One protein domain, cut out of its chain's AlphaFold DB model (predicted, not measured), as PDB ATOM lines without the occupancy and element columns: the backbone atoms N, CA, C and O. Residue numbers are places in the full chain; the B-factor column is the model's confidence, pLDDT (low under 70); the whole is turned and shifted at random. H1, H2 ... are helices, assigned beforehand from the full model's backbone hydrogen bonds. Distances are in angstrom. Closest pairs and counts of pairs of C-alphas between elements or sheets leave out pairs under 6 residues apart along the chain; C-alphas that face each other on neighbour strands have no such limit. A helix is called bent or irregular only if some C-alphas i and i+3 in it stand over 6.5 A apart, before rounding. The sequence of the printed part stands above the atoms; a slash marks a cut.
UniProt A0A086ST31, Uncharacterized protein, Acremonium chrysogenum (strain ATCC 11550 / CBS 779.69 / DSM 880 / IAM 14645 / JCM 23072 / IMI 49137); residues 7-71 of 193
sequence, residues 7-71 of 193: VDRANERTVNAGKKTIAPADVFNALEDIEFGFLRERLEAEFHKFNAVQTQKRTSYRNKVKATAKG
ATOM      1  N   VAL A   7     182.083 152.963 156.366       93.62
ATOM      2  CA  VAL A   7     182.251 152.574 154.958       93.62
ATOM      3  C   VAL A   7     182.687 151.116 154.855       93.62
ATOM      4  O   VAL A   7     182.119 150.359 154.076       93.62
ATOM      5  N   ASP A   8     183.630 150.689 155.700       94.44
ATOM      6  CA  ASP A   8     184.076 149.291 155.732       94.44
ATOM      7  C   ASP A   8     182.918 148.340 156.080       94.44
ATOM      8  O   ASP A   8     182.806 147.262 155.503       94.44
ATOM      9  N   ARG A   9     182.025 148.749 156.994       94.62
ATOM     10  CA  ARG A   9     180.834 147.970 157.376       94.62
ATOM     11  C   ARG A   9     179.766 147.930 156.287       94.62
ATOM     12  O   ARG A   9     179.197 146.869 156.048       94.62
ATOM     13  N   ALA A  10     179.516 149.054 155.620       95.94
ATOM     14  CA  ALA A  10     178.597 149.104 154.488       95.94
ATOM     15  C   ALA A  10     179.100 148.207 153.344       95.94
ATOM     16  O   ALA A  10     178.345 147.379 152.847       95.94
ATOM     17  N   ASN A  11     180.399 148.268 153.029       95.69
ATOM     18  CA  ASN A  11     181.032 147.395 152.037       95.69
ATOM     19  C   ASN A  11     180.884 145.910 152.387       95.69
ATOM     20  O   ASN A  11     180.518 145.113 151.528       95.69
ATOM     21  N   GLU A  12     181.135 145.530 153.645       94.50
ATOM     22  CA  GLU A  12     180.926 144.154 154.117       94.50
ATOM     23  C   GLU A  12     179.480 143.690 153.858       94.50
ATOM     24  O   GLU A  12     179.269 142.578 153.375       94.50
ATOM     25  N   ARG A  13     178.480 144.543 154.119       94.44
ATOM     26  CA  ARG A  13     177.058 144.233 153.881       94.44
ATOM     27  C   ARG A  13     176.719 144.113 152.397       94.44
ATOM     28  O   ARG A  13     176.091 143.132 152.007       94.44
ATOM     29  N   THR A  14     177.179 145.048 151.575       96.56
ATOM     30  CA  THR A  14     176.953 145.047 150.125       96.56
ATOM     31  C   THR A  14     177.562 143.811 149.457       96.56
ATOM     32  O   THR A  14     176.891 143.139 148.670       96.56
ATOM     33  N   VAL A  15     178.791 143.440 149.839       96.56
ATOM     34  CA  VAL A  15     179.456 142.217 149.361       96.56
ATOM     35  C   VAL A  15     178.702 140.967 149.823       96.56
ATOM     36  O   VAL A  15     178.493 140.054 149.025       96.56
ATOM     37  N   ASN A  16     178.232 140.932 151.075       94.88
ATOM     38  CA  ASN A  16     177.418 139.822 151.584       94.88
ATOM     39  C   ASN A  16     176.067 139.697 150.856       94.88
ATOM     40  O   ASN A  16     175.551 138.590 150.722       94.88
ATOM     41  N   ALA A  17     175.512 140.807 150.364       94.00
ATOM     42  CA  ALA A  17     174.309 140.831 149.533       94.00
ATOM     43  C   ALA A  17     174.573 140.482 148.053       94.00
ATOM     44  O   ALA A  17     173.635 140.472 147.258       94.00
ATOM     45  N   GLY A  18     175.828 140.215 147.664       95.25
ATOM     46  CA  GLY A  18     176.212 139.902 146.284       95.25
ATOM     47  C   GLY A  18     176.152 141.099 145.330       95.25
ATOM     48  O   GLY A  18     176.148 140.914 144.114       95.25
ATOM     49  N   LYS A  19     176.093 142.322 145.865       96.31
ATOM     50  CA  LYS A  19     176.004 143.560 145.085       96.31
ATOM     51  C   LYS A  19     177.390 144.189 144.945       96.31
ATOM     52  O   LYS A  19     178.250 144.021 145.805       96.31
ATOM     53  N   LYS A  20     177.616 144.912 143.845       96.19
ATOM     54  CA  LYS A  20     178.849 145.696 143.621       96.19
ATOM     55  C   LYS A  20     178.710 147.145 144.095       96.19
ATOM     56  O   LYS A  20     179.699 147.758 144.477       96.19
ATOM     57  N   THR A  21     177.482 147.659 144.098       96.19
ATOM     58  CA  THR A  21     177.148 149.038 144.463       96.19
ATOM     59  C   THR A  21     176.516 149.075 145.844       96.19
ATOM     60  O   THR A  21     175.591 148.309 146.121       96.19
ATOM     61  N   ILE A  22     177.004 149.971 146.704       95.81
ATOM     62  CA  ILE A  22     176.497 150.137 148.068       95.81
ATOM     63  C   ILE A  22     175.085 150.716 148.016       95.81
ATOM     64  O   ILE A  22     174.886 151.828 147.525       95.81
ATOM     65  N   ALA A  23     174.105 149.985 148.548       94.81
ATOM     66  CA  ALA A  23     172.747 150.499 148.659       94.81
ATOM     67  C   ALA A  23     172.618 151.436 149.878       94.81
ATOM     68  O   ALA A  23     173.264 151.196 150.903       94.81
ATOM     69  N   PRO A  24     171.727 152.449 149.852       94.81
ATOM     70  CA  PRO A  24     171.483 153.309 151.018       94.81
ATOM     71  C   PRO A  24     171.124 152.513 152.284       94.81
ATOM     72  O   PRO A  24     171.581 152.835 153.379       94.81
ATOM     73  N   ALA A  25     170.374 151.418 152.126       94.56
ATOM     74  CA  ALA A  25     170.029 150.503 153.213       94.56
ATOM     75  C   ALA A  25     171.261 149.863 153.881       94.56
ATOM     76  O   ALA A  25     171.283 149.704 155.101       94.56
ATOM     77  N   ASP A  26     172.304 149.534 153.111       96.12
ATOM     78  CA  ASP A  26     173.537 148.951 153.652       96.12
ATOM     79  C   ASP A  26     174.262 149.951 154.559       96.12
ATOM     80  O   ASP A  26     174.798 149.563 155.597       96.12
ATOM     81  N   VAL A  27     174.211 151.244 154.215       94.88
ATOM     82  CA  VAL A  27     174.774 152.330 155.030       94.88
ATOM     83  C   VAL A  27     173.973 152.517 156.319       94.88
ATOM     84  O   VAL A  27     174.571 152.584 157.392       94.88
ATOM     85  N   PHE A  28     172.638 152.551 156.251       95.25
ATOM     86  CA  PHE A  28     171.799 152.698 157.448       95.25
ATOM     87  C   PHE A  28     171.981 151.546 158.430       95.25
ATOM     88  O   PHE A  28     172.140 151.772 159.628       95.25
ATOM     89  N   ASN A  29     172.043 150.316 157.929       94.44
ATOM     90  CA  ASN A  29     172.259 149.169 158.796       94.44
ATOM     91  C   ASN A  29     173.712 149.094 159.304       94.44
ATOM     92  O   ASN A  29     173.957 148.630 160.415       94.44
ATOM     93  N   ALA A  30     174.689 149.593 158.537       95.50
ATOM     94  CA  ALA A  30     176.061 149.726 159.020       95.50
ATOM     95  C   ALA A  30     176.160 150.690 160.211       95.50
ATOM     96  O   ALA A  30     176.969 150.432 161.099       95.50
ATOM     97  N   LEU A  31     175.340 151.752 160.267       94.12
ATOM     98  CA  LEU A  31     175.276 152.672 161.414       94.12
ATOM     99  C   LEU A  31     174.815 151.976 162.701       94.12
ATOM    100  O   LEU A  31     175.298 152.318 163.779       94.12
ATOM    101  N   GLU A  32     173.924 150.990 162.603       92.56
ATOM    102  CA  GLU A  32     173.501 150.179 163.751       92.56
ATOM    103  C   GLU A  32     174.637 149.282 164.253       92.56
ATOM    104  O   GLU A  32     174.886 149.225 165.457       92.56
ATOM    105  N   ASP A  33     175.398 148.670 163.341       91.25
ATOM    106  CA  ASP A  33     176.533 147.798 163.687       91.25
ATOM    107  C   ASP A  33     177.684 148.534 164.380       91.25
ATOM    108  O   ASP A  33     178.482 147.919 165.092       91.25
ATOM    109  N   ILE A  34     177.818 149.837 164.119       92.81
ATOM    110  CA  ILE A  34     178.814 150.697 164.765       92.81
ATOM    111  C   ILE A  34     178.246 151.457 165.968       92.81
ATOM    112  O   ILE A  34     178.921 152.344 166.483       92.81
ATOM    113  N   GLU A  35     177.036 151.113 166.419       91.44
ATOM    114  CA  GLU A  35     176.360 151.706 167.584       91.44
ATOM    115  C   GLU A  35     175.991 153.196 167.412       91.44
ATOM    116  O   GLU A  35     175.695 153.902 168.377       91.44
ATOM    117  N   PHE A  36     175.930 153.684 166.171       93.12
ATOM    118  CA  PHE A  36     175.479 155.036 165.814       93.12
ATOM    119  C   PHE A  36     174.013 155.064 165.344       93.12
ATOM    120  O   PHE A  36     173.597 155.978 164.630       93.12
ATOM    121  N   GLY A  37     173.195 154.099 165.780       91.56
ATOM    122  CA  GLY A  37     171.776 153.994 165.412       91.56
ATOM    123  C   GLY A  37     170.937 155.235 165.752       91.56
ATOM    124  O   GLY A  37     169.981 155.534 165.048       91.56
ATOM    125  N   PHE A  38     171.338 156.041 166.744       93.62
ATOM    126  CA  PHE A  38     170.659 157.306 167.076       93.62
ATOM    127  C   PHE A  38     170.671 158.333 165.929       93.62
ATOM    128  O   PHE A  38     169.869 159.266 165.922       93.62
ATOM    129  N   LEU A  39     171.600 158.204 164.977       93.38
ATOM    130  CA  LEU A  39     171.699 159.085 163.815       93.38
ATOM    131  C   LEU A  39     170.796 158.628 162.658       93.38
ATOM    132  O   LEU A  39     170.524 159.424 161.757       93.38
ATOM    133  N   ARG A  40     170.314 157.377 162.688       93.31
ATOM    134  CA  ARG A  40     169.544 156.748 161.609       93.31
ATOM    135  C   ARG A  40     168.293 157.548 161.263       93.31
ATOM    136  O   ARG A  40     168.177 158.002 160.133       93.31
ATOM    137  N   GLU A  41     167.427 157.805 162.242       94.69
ATOM    138  CA  GLU A  41     166.155 158.516 162.027       94.69
ATOM    139  C   GLU A  41     166.367 159.902 161.399       94.69
ATOM    140  O   GLU A  41     165.674 160.302 160.463       94.69
ATOM    141  N   ARG A  42     167.379 160.639 161.878       96.00
ATOM    142  CA  ARG A  42     167.716 161.963 161.341       96.00
ATOM    143  C   ARG A  42     168.235 161.881 159.904       96.00
ATOM    144  O   ARG A  42     167.890 162.740 159.096       96.00
ATOM    145  N   LEU A  43     169.077 160.896 159.589       95.50
ATOM    146  CA  LEU A  43     169.597 160.711 158.232       95.50
ATOM    147  C   LEU A  43     168.516 160.228 157.263       95.50
ATOM    148  O   LEU A  43     168.482 160.706 156.134       95.50
ATOM    149  N   GLU A  44     167.622 159.338 157.691       94.69
ATOM    150  CA  GLU A  44     166.485 158.889 156.882       94.69
ATOM    151  C   GLU A  44     165.563 160.063 156.539       94.69
ATOM    152  O   GLU A  44     165.214 160.248 155.374       94.69
ATOM    153  N   ALA A  45     165.246 160.928 157.509       96.69
ATOM    154  CA  ALA A  45     164.437 162.122 157.262       96.69
ATOM    155  C   ALA A  45     165.055 163.054 156.198       96.69
ATOM    156  O   ALA A  45     164.357 163.529 155.297       96.69
ATOM    157  N   GLU A  46     166.369 163.295 156.261       95.69
ATOM    158  CA  GLU A  46     167.066 164.103 155.250       95.69
ATOM    159  C   GLU A  46     167.179 163.374 153.901       95.69
ATOM    160  O   GLU A  46     167.048 164.010 152.853       95.69
ATOM    161  N   PHE A  47     167.349 162.050 153.897       95.00
ATOM    162  CA  PHE A  47     167.362 161.240 152.676       95.00
ATOM    163  C   PHE A  47     166.013 161.301 151.945       95.00
ATOM    164  O   PHE A  47     165.971 161.547 150.738       95.00
ATOM    165  N   HIS A  48     164.900 161.183 152.672       95.56
ATOM    166  CA  HIS A  48     163.561 161.348 152.103       95.56
ATOM    167  C   HIS A  48     163.353 162.748 151.530       95.56
ATOM    168  O   HIS A  48     162.829 162.892 150.425       95.56
ATOM    169  N   LYS A  49     163.804 163.785 152.239       96.19
ATOM    170  CA  LYS A  49     163.740 165.165 151.751       96.19
ATOM    171  C   LYS A  49     164.569 165.360 150.479       96.19
ATOM    172  O   LYS A  49     164.088 165.996 149.542       96.19
ATOM    173  N   PHE A  50     165.780 164.807 150.418       94.56
ATOM    174  CA  PHE A  50     166.619 164.855 149.220       94.56
ATOM    175  C   PHE A  50     165.930 164.177 148.030       94.56
ATOM    176  O   PHE A  50     165.817 164.782 146.961       94.56
ATOM    177  N   ASN A  51     165.386 162.977 148.235       93.19
ATOM    178  CA  ASN A  51     164.660 162.254 147.193       93.19
ATOM    179  C   ASN A  51     163.412 163.013 146.739       93.19
ATOM    180  O   ASN A  51     163.189 163.131 145.540       93.19
ATOM    181  N   ALA A  52     162.648 163.596 147.666       93.25
ATOM    182  CA  ALA A  52     161.482 164.414 147.343       93.25
ATOM    183  C   ALA A  52     161.851 165.634 146.482       93.25
ATOM    184  O   ALA A  52     161.173 165.930 145.500       93.25
ATOM    185  N   VAL A  53     162.955 166.321 146.792       92.06
ATOM    186  CA  VAL A  53     163.438 167.452 145.981       92.06
ATOM    187  C   VAL A  53     163.872 166.985 144.589       92.06
ATOM    188  O   VAL A  53     163.529 167.620 143.587       92.06
ATOM    189  N   GLN A  54     164.597 165.870 144.495       89.69
ATOM    190  CA  GLN A  54     165.058 165.338 143.210       89.69
ATOM    191  C   GLN A  54     163.893 164.867 142.330       89.69
ATOM    192  O   GLN A  54     163.829 165.203 141.141       89.69
ATOM    193  N   THR A  55     162.924 164.147 142.897       89.31
ATOM    194  CA  THR A  55     161.741 163.692 142.156       89.31
ATOM    195  C   THR A  55     160.825 164.852 141.792       89.31
ATOM    196  O   THR A  55     160.285 164.850 140.686       89.31
ATOM    197  N   GLN A  56     160.705 165.893 142.624       88.31
ATOM    198  CA  GLN A  56     159.971 167.114 142.278       88.31
ATOM    199  C   GLN A  56     160.557 167.791 141.029       88.31
ATOM    200  O   GLN A  56     159.803 168.219 140.147       88.31
ATOM    201  N   LYS A  57     161.892 167.849 140.896       86.81
ATOM    202  CA  LYS A  57     162.543 168.376 139.683       86.81
ATOM    203  C   LYS A  57     162.201 167.531 138.449       86.81
ATOM    204  O   LYS A  57     161.807 168.092 137.423       86.81
ATOM    205  N   ARG A  58     162.279 166.198 138.554       83.69
ATOM    206  CA  ARG A  58     161.972 165.273 137.440       83.69
ATOM    207  C   ARG A  58     160.490 165.298 137.044       83.69
ATOM    208  O   ARG A  58     160.162 165.367 135.861       83.69
ATOM    209  N   THR A  59     159.582 165.273 138.015       83.62
ATOM    210  CA  THR A  59     158.128 165.231 137.777       83.62
ATOM    211  C   THR A  59     157.586 166.560 137.257       83.62
ATOM    212  O   THR A  59     156.777 166.553 136.333       83.62
ATOM    213  N   SER A  60     158.078 167.706 137.747       81.81
ATOM    214  CA  SER A  60     157.686 169.029 137.235       81.81
ATOM    215  C   SER A  60     158.031 169.201 135.753       81.81
ATOM    216  O   SER A  60     157.194 169.665 134.977       81.81
ATOM    217  N   TYR A  61     159.228 168.773 135.330       77.19
ATOM    218  CA  TYR A  61     159.612 168.795 133.917       77.19
ATOM    219  C   TYR A  61     158.713 167.887 133.077       77.19
ATOM    220  O   TYR A  61     158.091 168.349 132.119       77.19
ATOM    221  N   ARG A  62     158.562 166.619 133.479       85.38
ATOM    222  CA  ARG A  62     157.707 165.659 132.764       85.38
ATOM    223  C   ARG A  62     156.265 166.156 132.646       85.38
ATOM    224  O   ARG A  62     155.674 166.035 131.578       85.38
ATOM    225  N   ASN A  63     155.710 166.759 133.695       82.62
ATOM    226  CA  ASN A  63     154.344 167.287 133.683       82.62
ATOM    227  C   ASN A  63     154.200 168.511 132.766       82.62
ATOM    228  O   ASN A  63     153.205 168.608 132.051       82.62
ATOM    229  N   LYS A  64     155.197 169.405 132.708       83.56
ATOM    230  CA  LYS A  64     155.212 170.530 131.752       83.56
ATOM    231  C   LYS A  64     155.324 170.055 130.302       83.56
ATOM    232  O   LYS A  64     154.605 170.556 129.437       83.56
ATOM    233  N   VAL A  65     156.175 169.066 130.028       81.12
ATOM    234  CA  VAL A  65     156.313 168.473 128.687       81.12
ATOM    235  C   VAL A  65     155.024 167.760 128.275       81.12
ATOM    236  O   VAL A  65     154.516 167.993 127.183       81.12
ATOM    237  N   LYS A  66     154.418 166.967 129.167       83.06
ATOM    238  CA  LYS A  66     153.123 166.322 128.901       83.06
ATOM    239  C   LYS A  66     152.003 167.346 128.681       83.06
ATOM    240  O   LYS A  66     151.199 167.160 127.777       83.06
ATOM    241  N   ALA A  67     151.954 168.432 129.453       78.44
ATOM    242  CA  ALA A  67     150.941 169.479 129.295       78.44
ATOM    243  C   ALA A  67     151.080 170.248 127.970       78.44
ATOM    244  O   ALA A  67     150.080 170.528 127.315       78.44
ATOM    245  N   THR A  68     152.307 170.543 127.537       74.56
ATOM    246  CA  THR A  68     152.569 171.209 126.248       74.56
ATOM    247  C   THR A  68     152.356 170.274 125.056       74.56
ATOM    248  O   THR A  68     151.763 170.690 124.064       74.56
ATOM    249  N   ALA A  69     152.721 168.993 125.169       72.38
ATOM    250  CA  ALA A  69     152.437 167.980 124.151       72.38
ATOM    251  C   ALA A  69     150.930 167.692 124.011       72.38
ATOM    252  O   ALA A  69     150.428 167.546 122.901       72.38
ATOM    253  N   LYS A  70     150.184 167.667 125.125       63.41
ATOM    254  CA  LYS A  70     148.724 167.481 125.120       63.41
ATOM    255  C   LYS A  70     147.969 168.750 124.692       63.41
ATOM    256  O   LYS A  70     146.878 168.638 124.151       63.41
ATOM    257  N   GLY A  71     148.561 169.934 124.880       57.31
ATOM    258  CA  GLY A  71     148.049 171.215 124.372       57.31
ATOM    259  C   GLY A  71     148.332 171.470 122.885       57.31
ATOM    260  O   GLY A  71     147.656 172.289 122.275       57.31
TER     261      GLY A  71
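What this domain is: This is residues 7 to 71 of the 193 residues of an uncharacterized protein of Acremonium chrysogenum (strain ATCC 11550 / CBS 779.69 / DSM 880 / IAM 14645 / JCM 23072 / IMI 49137) (UniProt A0A086ST31). One long helix, H3, sticks out as an arm with residues 48 to 71 from a small head, where H2 folds back beside its first turns and H1 packs steeply on H2. The printed part has 65 residues with three named helices, in the order H1, H2, H3, and is all helix. It is extended, with a radius of gyration of the C-alphas of 17.5 A, and flat, spanning 54 by 28 by 12 A.

Where its parts are: H3, residues 37 to 71, is 50.4 A long, from C-alpha 37 at (171.776, 153.994, 165.412) to C-alpha 71 at (148.049, 171.215, 124.372). It is only just irregular: C-alphas 38 and 41 are 6.9 A apart. H2 holds residues 24 to 33, 14.7 A. H1 holds residues 7 to 16, 14.0 A, and begins at (182.251, 152.574, 154.958).

How they stand to each other: H3 touches H2 with residues 37 to 40 alone; the closest C-alphas, of Leu 31 and Gly 37, are 5.5 A apart. The two form a helical hairpin, at a shallow tilt of 8 degrees, opposite ways. H2 touches H1, closest at the C-alphas of Ala 10 and Val 27, 5.0 A. Their steep tilt of 67 degrees, opposite ways, is only just short of about perpendicular. H1 and H3 are apart. Every O i to N i+4 pair is within hydrogen-bond range in H1, 5 of 6 in H2 and 29 of 31 in H3.

The domain as a whole: The C-alphas farthest apart, of Glu 35 and Gly 71, are 55.2 A apart. Without residues 48 to 71, which stand free, the body spans 28 by 20 by 12 A. The printed part has no cut. The link from H2 to H3 is tight, that from H1 to H2 short. Mean pLDDT of the printed part is 90.6; residues 70 to 71 are under 70.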